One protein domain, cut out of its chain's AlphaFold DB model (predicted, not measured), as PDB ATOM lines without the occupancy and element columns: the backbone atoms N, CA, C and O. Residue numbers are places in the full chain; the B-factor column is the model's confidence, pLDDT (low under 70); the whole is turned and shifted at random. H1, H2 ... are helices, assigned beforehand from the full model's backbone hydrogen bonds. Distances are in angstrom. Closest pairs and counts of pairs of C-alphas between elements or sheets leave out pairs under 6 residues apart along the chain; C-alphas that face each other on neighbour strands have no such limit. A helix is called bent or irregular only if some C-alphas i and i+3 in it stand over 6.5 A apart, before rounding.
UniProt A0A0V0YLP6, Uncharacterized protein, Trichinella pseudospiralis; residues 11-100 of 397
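AT A GLANCE: This is residues 11 to 100 of the 397 residues of an uncharacterized protein of Trichinella pseudospiralis (UniProt A0A0V0YLP6). Three helices, H2, H4 and H5, pack together as a small bundle that makes the core, with the short helix H3 at the end where H2 ends and H4 begins. Residues 11 to 18, of which 11 to 16 belong to H1, and residues 20 to 25, the first of them just before H2 and the others in it, stick out from the body as an arm. The printed part has 90 residues with five named helices, in the order H1, H2, H3, H4, H5, and no named strand; the class is all helix. It is only just loose, close to compact, with a radius of gyration of the C-alphas of 15.1 A, and its outline is flat, spanning 49 by 34 by 18 A.

IN THESE COORDINATES: Start at C-alpha 11, at (4.035, 33.380, 6.206), where H1 begins; it covers residues 11 to 16 and is only just irregular, with C-alphas 13 and 16 at 6.6 A. Next find C-alpha 21 at (15.085, 37.318, 3.281); from there H2 runs over residues 21 to 41, 30.4 A, the longest helix by residues. Residues 50 to 55 are H3. Residues 57 to 76 are H4, 18.9 A from first to last C-alpha; it has a kink of 89 degrees near residue 70 and is irregular, with C-alphas 71 and 74 at 9.1 A. Last comes H5, residues 88 to 98, 15.2 A, ending at C-alpha 98, (35.640, 34.967, 5.594).

HOW THE PARTS SIT: Begin with H4, the hub, which touches H2, H3 and H5. With H2 and H5 it forms a bundle, three helices that touch one another. H4 and H2 touch at a shallow tilt of 29 degrees, opposite ways; their closest C-alphas, of Trp 63 and Arg 34, are 5.2 A apart. H4 and H5 touch and run the same way at a tilt of 38 degrees, only just steep, with the C-alphas of Cys 62 and Gly 89 closest at 4.1 A. H2 touches H5 with residues 33 to 37 alone, opposite ways at 35.0 degrees, only just steep; the closest C-alphas, of Cys 33 and Ile 96, are 6.3 A apart. H3 and H4 only just touch, and only at the corner, with 3 pairs of C-alphas within 8 A; the closest, of Lys 54 and His 60, are 4.9 A apart. H2 and H3 are close but not clearly touching: the C-alphas of Ile 38 and Cys 53 are 6.7 A apart. H1 touches no helix. In H2, H3 and H5 every O i to N i+4 pair is within hydrogen-bond range; H4 has 12 of 16, and H1 has 0 of 2, beside 1 of 3 O i to N i+3 pairs.

THE WHOLE: Look for the two C-alphas farthest apart at Thr 13 and Val 84, 50.8 A. Without the stretches that stand free, the body has 76 residues and spans 37 by 36 by 17 A. The printed part has no cut, and the link from H4 to H5, 11 residues, is long. The mean pLDDT of the printed part is 80.1; it is under 70 at residues 11 to 19, 43 to 48 and 100.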
ATOM      1  N   SER A  11       3.428  33.115   7.519       45.56
ATOM      2  CA  SER A  11       4.035  33.380   6.206       45.56
ATOM      3  C   SER A  11       3.232  34.381   5.362       45.56
ATOM      4  O   SER A  11       3.828  35.215   4.681       45.56
ATOM      5  N   VAL A  12       1.898  34.368   5.470       43.16
ATOM      6  CA  VAL A  12       1.000  35.251   4.706       43.16
ATOM      7  C   VAL A  12       0.922  36.654   5.319       43.16
ATOM      8  O   VAL A  12       0.913  37.634   4.579       43.16
ATOM      9  N   THR A  13       0.981  36.801   6.647       41.00
ATOM     10  CA  THR A  13       1.033  38.134   7.287       41.00
ATOM     11  C   THR A  13       2.394  38.822   7.137       41.00
ATOM     12  O   THR A  13       2.476  40.047   7.146       41.00
ATOM     13  N   ASN A  14       3.467  38.062   6.897       43.50
ATOM     14  CA  ASN A  14       4.801  38.597   6.607       43.50
ATOM     15  C   ASN A  14       5.038  38.963   5.128       43.50
ATOM     16  O   ASN A  14       6.097  39.508   4.801       43.50
ATOM     17  N   ALA A  15       4.085  38.680   4.236       39.16
ATOM     18  CA  ALA A  15       4.213  38.938   2.800       39.16
ATOM     19  C   ALA A  15       3.999  40.413   2.414       39.16
ATOM     20  O   ALA A  15       4.188  40.781   1.258       39.16
ATOM     21  N   LEU A  16       3.651  41.277   3.372       44.81
ATOM     22  CA  LEU A  16       3.294  42.668   3.099       44.81
ATOM     23  C   LEU A  16       4.439  43.683   3.218       44.81
ATOM     24  O   LEU A  16       4.164  44.869   3.076       44.81
ATOM     25  N   HIS A  17       5.708  43.280   3.406       46.66
ATOM     26  CA  HIS A  17       6.827  44.250   3.455       46.66
ATOM     27  C   HIS A  17       8.198  43.823   2.911       46.66
ATOM     28  O   HIS A  17       9.113  44.648   2.868       46.66
ATOM     29  N   LYS A  18       8.414  42.565   2.535       52.19
ATOM     30  CA  LYS A  18       9.773  42.017   2.593       52.19
ATOM     31  C   LYS A  18      10.552  42.163   1.282       52.19
ATOM     32  O   LYS A  18      10.233  41.509   0.293       52.19
ATOM     33  N   LEU A  19      11.671  42.908   1.321       58.41
ATOM     34  CA  LEU A  19      12.883  42.431   0.636       58.41
ATOM     35  C   LEU A  19      12.960  40.929   0.923       58.41
ATOM     36  O   LEU A  19      12.845  40.548   2.092       58.41
ATOM     37  N   THR A  20      13.109  40.081  -0.098       70.00
ATOM     38  CA  THR A  20      13.254  38.640   0.163       70.00
ATOM     39  C   THR A  20      14.357  38.443   1.208       70.00
ATOM     40  O   THR A  20      15.337  39.192   1.208       70.00
ATOM     41  N   ILE A  21      14.173  37.505   2.138       71.38
ATOM     42  CA  ILE A  21      15.085  37.318   3.281       71.38
ATOM     43  C   ILE A  21      16.539  37.196   2.799       71.38
ATOM     44  O   ILE A  21      17.436  37.779   3.405       71.38
ATOM     45  N   ASP A  22      16.744  36.542   1.655       73.94
ATOM     46  CA  ASP A  22      18.046  36.396   1.008       73.94
ATOM     47  C   ASP A  22      18.607  37.728   0.496       73.94
ATOM     48  O   ASP A  22      19.773  38.030   0.737       73.94
ATOM     49  N   GLN A  23      17.786  38.565  -0.151       74.94
ATOM     50  CA  GLN A  23      18.203  39.901  -0.600       74.94
ATOM     51  C   GLN A  23      18.573  40.795   0.583       74.94
ATOM     52  O   GLN A  23      19.609  41.448   0.545       74.94
ATOM     53  N   LEU A  24      17.775  40.788   1.656       80.25
ATOM     54  CA  LEU A  24      18.080  41.573   2.851       80.25
ATOM     55  C   LEU A  24      19.354  41.069   3.539       80.25
ATOM     56  O   LEU A  24      20.212  41.873   3.882       80.25
ATOM     57  N   SER A  25      19.511  39.749   3.688       81.25
ATOM     58  CA  SER A  25      20.722  39.157   4.267       81.25
ATOM     59  C   SER A  25      21.963  39.494   3.444       81.25
ATOM     60  O   SER A  25      23.025  39.781   3.993       81.25
ATOM     61  N   MET A  26      21.831  39.489   2.122       83.56
ATOM     62  CA  MET A  26      22.901  39.850   1.213       83.56
ATOM     63  C   MET A  26      23.264  41.335   1.309       83.56
ATOM     64  O   MET A  26      24.446  41.664   1.414       83.56
ATOM     65  N   THR A  27      22.269  42.226   1.313       87.50
ATOM     66  CA  THR A  27      22.472  43.661   1.541       87.50
ATOM     67  C   THR A  27      23.152  43.901   2.880       87.50
ATOM     68  O   THR A  27      24.151  44.614   2.912       87.50
ATOM     69  N   ASP A  28      22.675  43.270   3.956       87.62
ATOM     70  CA  ASP A  28      23.245  43.430   5.294       87.62
ATOM     71  C   ASP A  28      24.754  43.134   5.274       87.62
ATOM     72  O   ASP A  28      25.566  43.930   5.742       87.62
ATOM     73  N   ARG A  29      25.155  42.038   4.620       88.50
ATOM     74  CA  ARG A  29      26.564  41.646   4.504       88.50
ATOM     75  C   ARG A  29      27.396  42.582   3.621       88.50
ATOM     76  O   ARG A  29      28.502  42.964   4.008       88.50
ATOM     77  N   VAL A  30      26.890  42.953   2.442       91.38
ATOM     78  CA  VAL A  30      27.604  43.834   1.498       91.38
ATOM     79  C   VAL A  30      27.806  45.218   2.101       91.38
ATOM     80  O   VAL A  30      28.901  45.774   2.030       91.38
ATOM     81  N   VAL A  31      26.754  45.788   2.686       92.31
ATOM     82  CA  VAL A  31      26.771  47.174   3.152       92.31
ATOM     83  C   VAL A  31      27.563  47.296   4.452       92.31
ATOM     84  O   VAL A  31      28.355  48.226   4.584       92.31
ATOM     85  N   SER A  32      27.477  46.317   5.358       90.94
ATOM     86  CA  SER A  32      28.374  46.271   6.519       90.94
ATOM     87  C   SER A  32      29.840  46.089   6.123       90.94
ATOM     88  O   SER A  32      30.703  46.746   6.699       90.94
ATOM     89  N   CYS A  33      30.141  45.281   5.099       92.25
ATOM     90  CA  CYS A  33      31.496  45.187   4.544       92.25
ATOM     91  C   CYS A  33      31.990  46.546   4.024       92.25
ATOM     92  O   CYS A  33      33.100  46.966   4.337       92.25
ATOM     93  N   ARG A  34      31.134  47.288   3.316       92.69
ATOM     94  CA  ARG A  34      31.446  48.646   2.854       92.69
ATOM     95  C   ARG A  34      31.672  49.625   4.003       92.69
ATOM     96  O   ARG A  34      32.588  50.435   3.914       92.69
ATOM     97  N   ALA A  35      30.918  49.520   5.097       91.31
ATOM     98  CA  ALA A  35      31.139  50.347   6.283       91.31
ATOM     99  C   ALA A  35      32.523  50.106   6.912       91.31
ATOM    100  O   ALA A  35      33.199  51.062   7.283       91.31
ATOM    101  N   HIS A  36      33.002  48.857   6.935       90.88
ATOM    102  CA  HIS A  36      34.381  48.568   7.336       90.88
ATOM    103  C   HIS A  36      35.426  49.200   6.404       90.88
ATOM    104  O   HIS A  36      36.469  49.633   6.888       90.88
ATOM    105  N   CYS A  37      35.172  49.259   5.091       91.50
ATOM    106  CA  CYS A  37      36.081  49.912   4.144       91.50
ATOM    107  C   CYS A  37      36.229  51.408   4.450       91.50
ATOM    108  O   CYS A  37      37.345  51.922   4.457       91.50
ATOM    109  N   ILE A  38      35.110  52.087   4.726       90.06
ATOM    110  CA  ILE A  38      35.105  53.506   5.102       90.06
ATOM    111  C   ILE A  38      35.883  53.697   6.408       90.06
ATOM    112  O   ILE A  38      36.852  54.448   6.433       90.06
ATOM    113  N   ASP A  39      35.559  52.933   7.454       87.56
ATOM    114  CA  ASP A  39      36.247  53.022   8.749       87.56
ATOM    115  C   ASP A  39      37.767  52.790   8.662       87.56
ATOM    116  O   ASP A  39      38.518  53.374   9.442       87.56
ATOM    117  N   ALA A  40      38.227  51.937   7.744       88.31
ATOM    118  CA  ALA A  40      39.643  51.609   7.600       88.31
ATOM    119  C   ALA A  40      40.428  52.618   6.749       88.31
ATOM    120  O   ALA A  40      41.589  52.887   7.052       88.31
ATOM    121  N   PHE A  41      39.825  53.147   5.680       87.12
ATOM    122  CA  PHE A  41      40.561  53.862   4.631       87.12
ATOM    123  C   PHE A  41      40.137  55.319   4.425       87.12
ATOM    124  O   PHE A  41      40.825  56.043   3.712       87.12
ATOM    125  N   SER A  42      39.042  55.792   5.028       74.69
ATOM    126  CA  SER A  42      38.582  57.179   4.854       74.69
ATOM    127  C   SER A  42      39.057  58.137   5.960       74.69
ATOM    128  O   SER A  42      38.412  59.153   6.217       74.69
ATOM    129  N   VAL A  43      40.160  57.819   6.647       64.44
ATOM    130  CA  VAL A  43      40.678  58.615   7.772       64.44
ATOM    131  C   VAL A  43      41.115  60.005   7.290       64.44
ATOM    132  O   VAL A  43      42.011  60.126   6.460       64.44
ATOM    133  N   GLY A  44      40.507  61.062   7.840       55.31
ATOM    134  CA  GLY A  44      40.958  62.453   7.672       55.31
ATOM    135  C   GLY A  44      40.243  63.285   6.598       55.31
ATOM    136  O   GLY A  44      40.519  64.476   6.488       55.31
ATOM    137  N   LEU A  45      39.300  62.710   5.847       52.47
ATOM    138  CA  LEU A  45      38.472  63.433   4.872       52.47
ATOM    139  C   LEU A  45      37.041  63.533   5.412       52.47
ATOM    140  O   LEU A  45      36.426  62.517   5.722       52.47
ATOM    141  N   HIS A  46      36.519  64.753   5.559       51.41
ATOM    142  CA  HIS A  46      35.191  65.016   6.122       51.41
ATOM    143  C   HIS A  46      34.095  64.108   5.514       51.41
ATOM    144  O   HIS A  46      33.900  64.031   4.300       51.41
ATOM    145  N   TYR A  47      33.391  63.422   6.414       58.03
ATOM    146  CA  TYR A  47      32.515  62.269   6.202       58.03
ATOM    147  C   TYR A  47      31.139  62.602   5.610       58.03
ATOM    148  O   TYR A  47      30.117  62.451   6.277       58.03
ATOM    149  N   SER A  48      31.077  63.063   4.363       60.41
ATOM    150  CA  SER A  48      29.773  63.353   3.739       60.41
ATOM    151  C   SER A  48      29.646  63.002   2.262       60.41
ATOM    152  O   SER A  48      28.585  63.230   1.682       60.41
ATOM    153  N   SER A  49      30.676  62.432   1.629       70.50
ATOM    154  CA  SER A  49      30.601  62.119   0.201       70.50
ATOM    155  C   SER A  49      31.279  60.808  -0.181       70.50
ATOM    156  O   SER A  49      32.361  60.467   0.294       70.50
ATOM    157  N   ASP A  50      30.663  60.111  -1.138       80.06
ATOM    158  CA  ASP A  50      31.216  58.906  -1.773       80.06
ATOM    159  C   ASP A  50      32.582  59.156  -2.427       80.06
ATOM    160  O   ASP A  50      33.342  58.222  -2.682       80.06
ATOM    161  N   PHE A  51      32.891  60.421  -2.719       81.75
ATOM    162  CA  PHE A  51      34.113  60.843  -3.388       81.75
ATOM    163  C   PHE A  51      35.372  60.454  -2.611       81.75
ATOM    164  O   PHE A  51      36.320  59.963  -3.217       81.75
ATOM    165  N   ALA A  52      35.366  60.586  -1.280       79.88
ATOM    166  CA  ALA A  52      36.534  60.269  -0.459       79.88
ATOM    167  C   ALA A  52      36.985  58.810  -0.644       79.88
ATOM    168  O   ALA A  52      38.160  58.540  -0.889       79.88
ATOM    169  N   CYS A  53      36.038  57.866  -0.617       86.75
ATOM    170  CA  CYS A  53      36.350  56.454  -0.822       86.75
ATOM    171  C   CYS A  53      36.694  56.136  -2.280       86.75
ATOM    172  O   CYS A  53      37.575  55.324  -2.536       86.75
ATOM    173  N   LYS A  54      36.031  56.789  -3.243       86.56
ATOM    174  CA  LYS A  54      36.316  56.597  -4.674       86.56
ATOM    175  C   LYS A  54      37.729  57.035  -5.060       86.56
ATOM    176  O   LYS A  54      38.336  56.394  -5.909       86.56
ATOM    177  N   MET A  55      38.244  58.100  -4.448       85.44
ATOM    178  CA  MET A  55      39.587  58.611  -4.743       85.44
ATOM    179  C   MET A  55      40.694  57.813  -4.044       85.44
ATOM    180  O   MET A  55      41.809  57.740  -4.555       85.44
ATOM    181  N   HIS A  56      40.406  57.188  -2.898       87.44
ATOM    182  CA  HIS A  56      41.376  56.342  -2.207       87.44
ATOM    183  C   HIS A  56      41.374  54.928  -2.802       87.44
ATOM    184  O   HIS A  56      40.437  54.161  -2.573       87.44
ATOM    185  N   ALA A  57      42.444  54.554  -3.514       89.75
ATOM    186  CA  ALA A  57      42.540  53.288  -4.254       89.75
ATOM    187  C   ALA A  57      42.138  52.058  -3.417       89.75
ATOM    188  O   ALA A  57      41.303  51.261  -3.847       89.75
ATOM    189  N   ASP A  58      42.646  51.947  -2.186       91.75
ATOM    190  CA  ASP A  58      42.303  50.826  -1.304       91.75
ATOM    191  C   ASP A  58      40.850  50.861  -0.808       91.75
ATOM    192  O   ASP A  58      40.219  49.810  -0.682       91.75
ATOM    193  N   CYS A  59      40.276  52.048  -0.587       91.56
ATOM    194  CA  CYS A  59      38.880  52.164  -0.172       91.56
ATOM    195  C   CYS A  59      37.956  51.757  -1.317       91.56
ATOM    196  O   CYS A  59      37.076  50.915  -1.131       91.56
ATOM    197  N   HIS A  60      38.197  52.297  -2.514       91.94
ATOM    198  CA  HIS A  60      37.430  51.965  -3.706       91.94
ATOM    199  C   HIS A  60      37.510  50.469  -4.022       91.94
ATOM    200  O   HIS A  60      36.485  49.811  -4.203       91.94
ATOM    201  N   MET A  61      38.714  49.896  -3.992       92.62
ATOM    202  CA  MET A  61      38.905  48.471  -4.226       92.62
ATOM    203  C   MET A  61      38.205  47.615  -3.160       92.62
ATOM    204  O   MET A  61      37.586  46.609  -3.505       92.62
ATOM    205  N   CYS A  62      38.254  47.999  -1.880       93.94
ATOM    206  CA  CYS A  62      37.500  47.322  -0.821       93.94
ATOM    207  C   CYS A  62      35.987  47.373  -1.093       93.94
ATOM    208  O   CYS A  62      35.306  46.346  -1.063       93.94
ATOM    209  N   TRP A  63      35.471  48.555  -1.435       93.25
ATOM    210  CA  TRP A  63      34.053  48.808  -1.682       93.25
ATOM    211  C   TRP A  63      33.467  47.963  -2.822       93.25
ATOM    212  O   TRP A  63      32.366  47.405  -2.688       93.25
ATOM    213  N   GLU A  64      34.199  47.849  -3.933       92.75
ATOM    214  CA  GLU A  64      33.801  47.046  -5.093       92.75
ATOM    215  C   GLU A  64      33.890  45.543  -4.798       92.75
ATOM    216  O   GLU A  64      32.948  44.790  -5.072       92.75
ATOM    217  N   ASN A  65      34.972  45.099  -4.148       92.25
ATOM    218  CA  ASN A  65      35.153  43.691  -3.790       92.25
ATOM    219  C   ASN A  65      34.103  43.192  -2.789       92.25
ATOM    220  O   ASN A  65      33.639  42.060  -2.922       92.25
ATOM    221  N   CYS A  66      33.641  44.033  -1.855       92.06
ATOM    222  CA  CYS A  66      32.499  43.698  -0.999       92.06
ATOM    223  C   CYS A  66      31.264  43.312  -1.832       92.06
ATOM    224  O   CYS A  66      30.590  42.335  -1.514       92.06
ATOM    225  N   GLY A  67      30.974  44.026  -2.924       89.12
ATOM    226  CA  GLY A  67      29.894  43.643  -3.836       89.12
ATOM    227  C   GLY A  67      30.185  42.307  -4.524       89.12
ATOM    228  O   GLY A  67      29.392  41.367  -4.443       89.12
ATOM    229  N   MET A  68      31.349  42.191  -5.163       86.00
ATOM    230  CA  MET A  68      31.707  41.008  -5.955       86.00
ATOM    231  C   MET A  68      31.705  39.708  -5.144       86.00
ATOM    232  O   MET A  68      31.180  38.694  -5.614       86.00
ATOM    233  N   PHE A  69      32.235  39.729  -3.920       83.12
ATOM    234  CA  PHE A  69      32.342  38.537  -3.083       83.12
ATOM    235  C   PHE A  69      30.991  38.020  -2.609       83.12
ATOM    236  O   PHE A  69      30.755  36.819  -2.671       83.12
ATOM    237  N   TYR A  70      30.061  38.885  -2.208       79.44
ATOM    238  CA  TYR A  70      28.741  38.403  -1.803       79.44
ATOM    239  C   TYR A  70      27.859  38.009  -2.995       79.44
ATOM    240  O   TYR A  70      27.007  37.139  -2.833       79.44
ATOM    241  N   HIS A  71      28.075  38.572  -4.192       76.19
ATOM    242  CA  HIS A  71      27.338  38.171  -5.399       76.19
ATOM    243  C   HIS A  71      27.850  36.876  -6.039       76.19
ATOM    244  O   HIS A  71      27.036  36.078  -6.504       76.19
ATOM    245  N   LYS A  72      29.170  36.679  -6.137       79.44
ATOM    246  CA  LYS A  72      29.772  35.585  -6.922       79.44
ATOM    247  C   LYS A  72      31.104  35.104  -6.328       79.44
ATOM    248  O   LYS A  72      32.120  35.078  -7.024       79.44
ATOM    249  N   PHE A  73      31.119  34.714  -5.049       77.94
ATOM    250  CA  PHE A  73      32.360  34.269  -4.397       77.94
ATOM    251  C   PHE A  73      33.025  33.073  -5.083       77.94
ATOM    252  O   PHE A  73      34.246  33.024  -5.148       77.94
ATOM    253  N   ASP A  74      32.253  32.139  -5.639       78.19
ATOM    254  CA  ASP A  74      32.815  30.952  -6.303       78.19
ATOM    255  C   ASP A  74      33.734  31.308  -7.481       78.19
ATOM    256  O   ASP A  74      34.638  30.549  -7.821       78.19
ATOM    257  N   ILE A  75      33.523  32.481  -8.084       79.38
ATOM    258  CA  ILE A  75      34.313  32.988  -9.208       79.38
ATOM    259  C   ILE A  75      35.455  33.869  -8.700       79.38
ATOM    260  O   ILE A  75      36.599  33.707  -9.113       79.38
ATOM    261  N   TRP A  76      35.150  34.798  -7.791       80.62
ATOM    262  CA  TRP A  76      36.089  35.848  -7.389       80.62
ATOM    263  C   TRP A  76      36.924  35.502  -6.154       80.62
ATOM    264  O   TRP A  76      37.947  36.127  -5.912       80.62
ATOM    265  N   GLY A  77      36.537  34.496  -5.371       82.38
ATOM    266  CA  GLY A  77      37.154  34.172  -4.083       82.38
ATOM    267  C   GLY A  77      38.592  33.656  -4.175       82.38
ATOM    268  O   GLY A  77      39.313  33.656  -3.172       82.38
ATOM    269  N   SER A  78      39.042  33.242  -5.363       86.12
ATOM    270  CA  SER A  78      40.440  32.891  -5.634       86.12
ATOM    271  C   SER A  78      41.379  34.090  -5.470       86.12
ATOM    272  O   SER A  78      42.495  33.900  -4.985       86.12
ATOM    273  N   ILE A  79      40.909  35.313  -5.752       88.94
ATOM    274  CA  ILE A  79      41.697  36.548  -5.611       88.94
ATOM    275  C   ILE A  79      42.182  36.736  -4.171       88.94
ATOM    276  O   ILE A  79      43.312  37.141  -3.937       88.94
ATOM    277  N   CYS A  80      41.385  36.304  -3.187       88.12
ATOM    278  CA  CYS A  80      41.712  36.388  -1.766       88.12
ATOM    279  C   CYS A  80      42.900  35.508  -1.334       88.12
ATOM    280  O   CYS A  80      43.205  35.443  -0.137       88.12
ATOM    281  N   LYS A  81      43.485  34.726  -2.248       87.12
ATOM    282  CA  LYS A  81      44.670  33.888  -2.020       87.12
ATOM    283  C   LYS A  81      45.903  34.405  -2.762       87.12
ATOM    284  O   LYS A  81      46.990  33.905  -2.489       87.12
ATOM    285  N   ASP A  82      45.738  35.365  -3.670       88.12
ATOM    286  CA  ASP A  82      46.818  35.919  -4.477       88.12
ATOM    287  C   ASP A  82      47.225  37.305  -3.941       88.12
ATOM    288  O   ASP A  82      46.507  38.285  -4.160       88.12
ATOM    289  N   PRO A  83      48.357  37.417  -3.222       81.38
ATOM    290  CA  PRO A  83      48.799  38.682  -2.643       81.38
ATOM    291  C   PRO A  83      49.294  39.689  -3.691       81.38
ATOM    292  O   PRO A  83      49.430  40.862  -3.358       81.38
ATOM    293  N   VAL A  84      49.568  39.258  -4.930       84.62
ATOM    294  CA  VAL A  84      50.028  40.143  -6.014       84.62
ATOM    295  C   VAL A  84      48.866  40.960  -6.576       84.62
ATOM    296  O   VAL A  84      49.054  42.101  -6.986       84.62
ATOM    297  N   VAL A  85      47.659  40.389  -6.573       84.50
ATOM    298  CA  VAL A  85      46.444  41.038  -7.090       84.50
ATOM    299  C   VAL A  85      45.594  41.621  -5.957       84.50
ATOM    300  O   VAL A  85      44.953  42.660  -6.115       84.50
ATOM    301  N   CYS A  86      45.575  40.969  -4.793       90.62
ATOM    302  CA  CYS A  86      44.765  41.383  -3.656       90.62
ATOM    303  C   CYS A  86      45.551  42.323  -2.734       90.62
ATOM    304  O   CYS A  86      46.127  41.892  -1.731       90.62
ATOM    305  N   PHE A  87      45.551  43.617  -3.067       90.62
ATOM    306  CA  PHE A  87      46.115  44.668  -2.208       90.62
ATOM    307  C   PHE A  87      45.243  44.917  -0.962       90.62
ATOM    308  O   PHE A  87      44.227  44.247  -0.755       90.62
ATOM    309  N   SER A  88      45.625  45.878  -0.118       93.12
ATOM    310  CA  SER A  88      45.074  46.052   1.237       93.12
ATOM    311  C   SER A  88      43.535  46.141   1.271       93.12
ATOM    312  O   SER A  88      42.895  45.466   2.082       93.12
ATOM    313  N   GLY A  89      42.916  46.867   0.334       93.12
ATOM    314  CA  GLY A  89      41.458  46.963   0.234       93.12
ATOM    315  C   GLY A  89      40.767  45.630  -0.074       93.12
ATOM    316  O   GLY A  89      39.765  45.275   0.549       93.12
ATOM    317  N   CYS A  90      41.335  44.846  -0.993       94.31
ATOM    318  CA  CYS A  90      40.859  43.501  -1.303       94.31
ATOM    319  C   CYS A  90      41.046  42.570  -0.097       94.31
ATOM    320  O   CYS A  90      40.127  41.830   0.257       94.31
ATOM    321  N   GLN A  91      42.194  42.645   0.584       93.25
ATOM    322  CA  GLN A  91      42.480  41.830   1.767       93.25
ATOM    323  C   GLN A  91      41.469  42.091   2.882       93.25
ATOM    324  O   GLN A  91      40.980  41.137   3.495       93.25
ATOM    325  N   LEU A  92      41.098  43.357   3.100       92.69
ATOM    326  CA  LEU A  92      40.071  43.720   4.069       92.69
ATOM    327  C   LEU A  92      38.716  43.108   3.690       92.69
ATOM    328  O   LEU A  92      38.139  42.380   4.501       92.69
ATOM    329  N   ALA A  93      38.247  43.304   2.454       93.25
ATOM    330  CA  ALA A  93      36.984  42.729   1.981       93.25
ATOM    331  C   ALA A  93      36.962  41.189   2.092       93.25
ATOM    332  O   ALA A  93      35.986  40.603   2.567       93.25
ATOM    333  N   CYS A  94      38.065  40.523   1.737       91.62
ATOM    334  CA  CYS A  94      38.240  39.080   1.892       91.62
ATOM    335  C   CYS A  94      38.198  38.639   3.360       91.62
ATOM    336  O   CYS A  94      37.619  37.597   3.677       91.62
ATOM    337  N   SER A  95      38.821  39.405   4.260       90.94
ATOM    338  CA  SER A  95      38.827  39.101   5.693       90.94
ATOM    339  C   SER A  95      37.417  39.180   6.280       90.94
ATOM    340  O   SER A  95      37.003  38.259   6.982       90.94
ATOM    341  N   ILE A  96      36.645  40.200   5.900       89.56
ATOM    342  CA  ILE A  96      35.265  40.409   6.347       89.56
ATOM    343  C   ILE A  96      34.352  39.304   5.817       89.56
ATOM    344  O   ILE A  96      33.573  38.728   6.577       89.56
ATOM    345  N   TYR A  97      34.475  38.966   4.530       87.00
ATOM    346  CA  TYR A  97      33.712  37.875   3.927       87.00
ATOM    347  C   TYR A  97      33.971  36.543   4.648       87.00
ATOM    348  O   TYR A  97      33.036  35.842   5.027       87.00
ATOM    349  N   ARG A  98      35.246  36.210   4.904       84.31
ATOM    350  CA  ARG A  98      35.640  34.967   5.594       84.31
ATOM    351  C   ARG A  98      35.202  34.917   7.050       84.31
ATOM    352  O   ARG A  98      34.892  33.836   7.541       84.31
ATOM    353  N   GLN A  99      35.183  36.061   7.730       80.06
ATOM    354  CA  GLN A  99      34.699  36.152   9.103       80.06
ATOM    355  C   GLN A  99      33.213  35.808   9.216       80.06
ATOM    356  O   GLN A  99      32.765  35.606  10.341       80.06
ATOM    357  N   ASN A 100      32.486  35.688   8.085       64.00
ATOM    358  CA  ASN A 100      31.067  35.349   8.034       64.00
ATOM    359  C   ASN A 100      30.354  36.122   9.129       64.00
ATOM    360  O   ASN A 100      29.836  35.479  10.036       64.00
TER     361      ASN A 100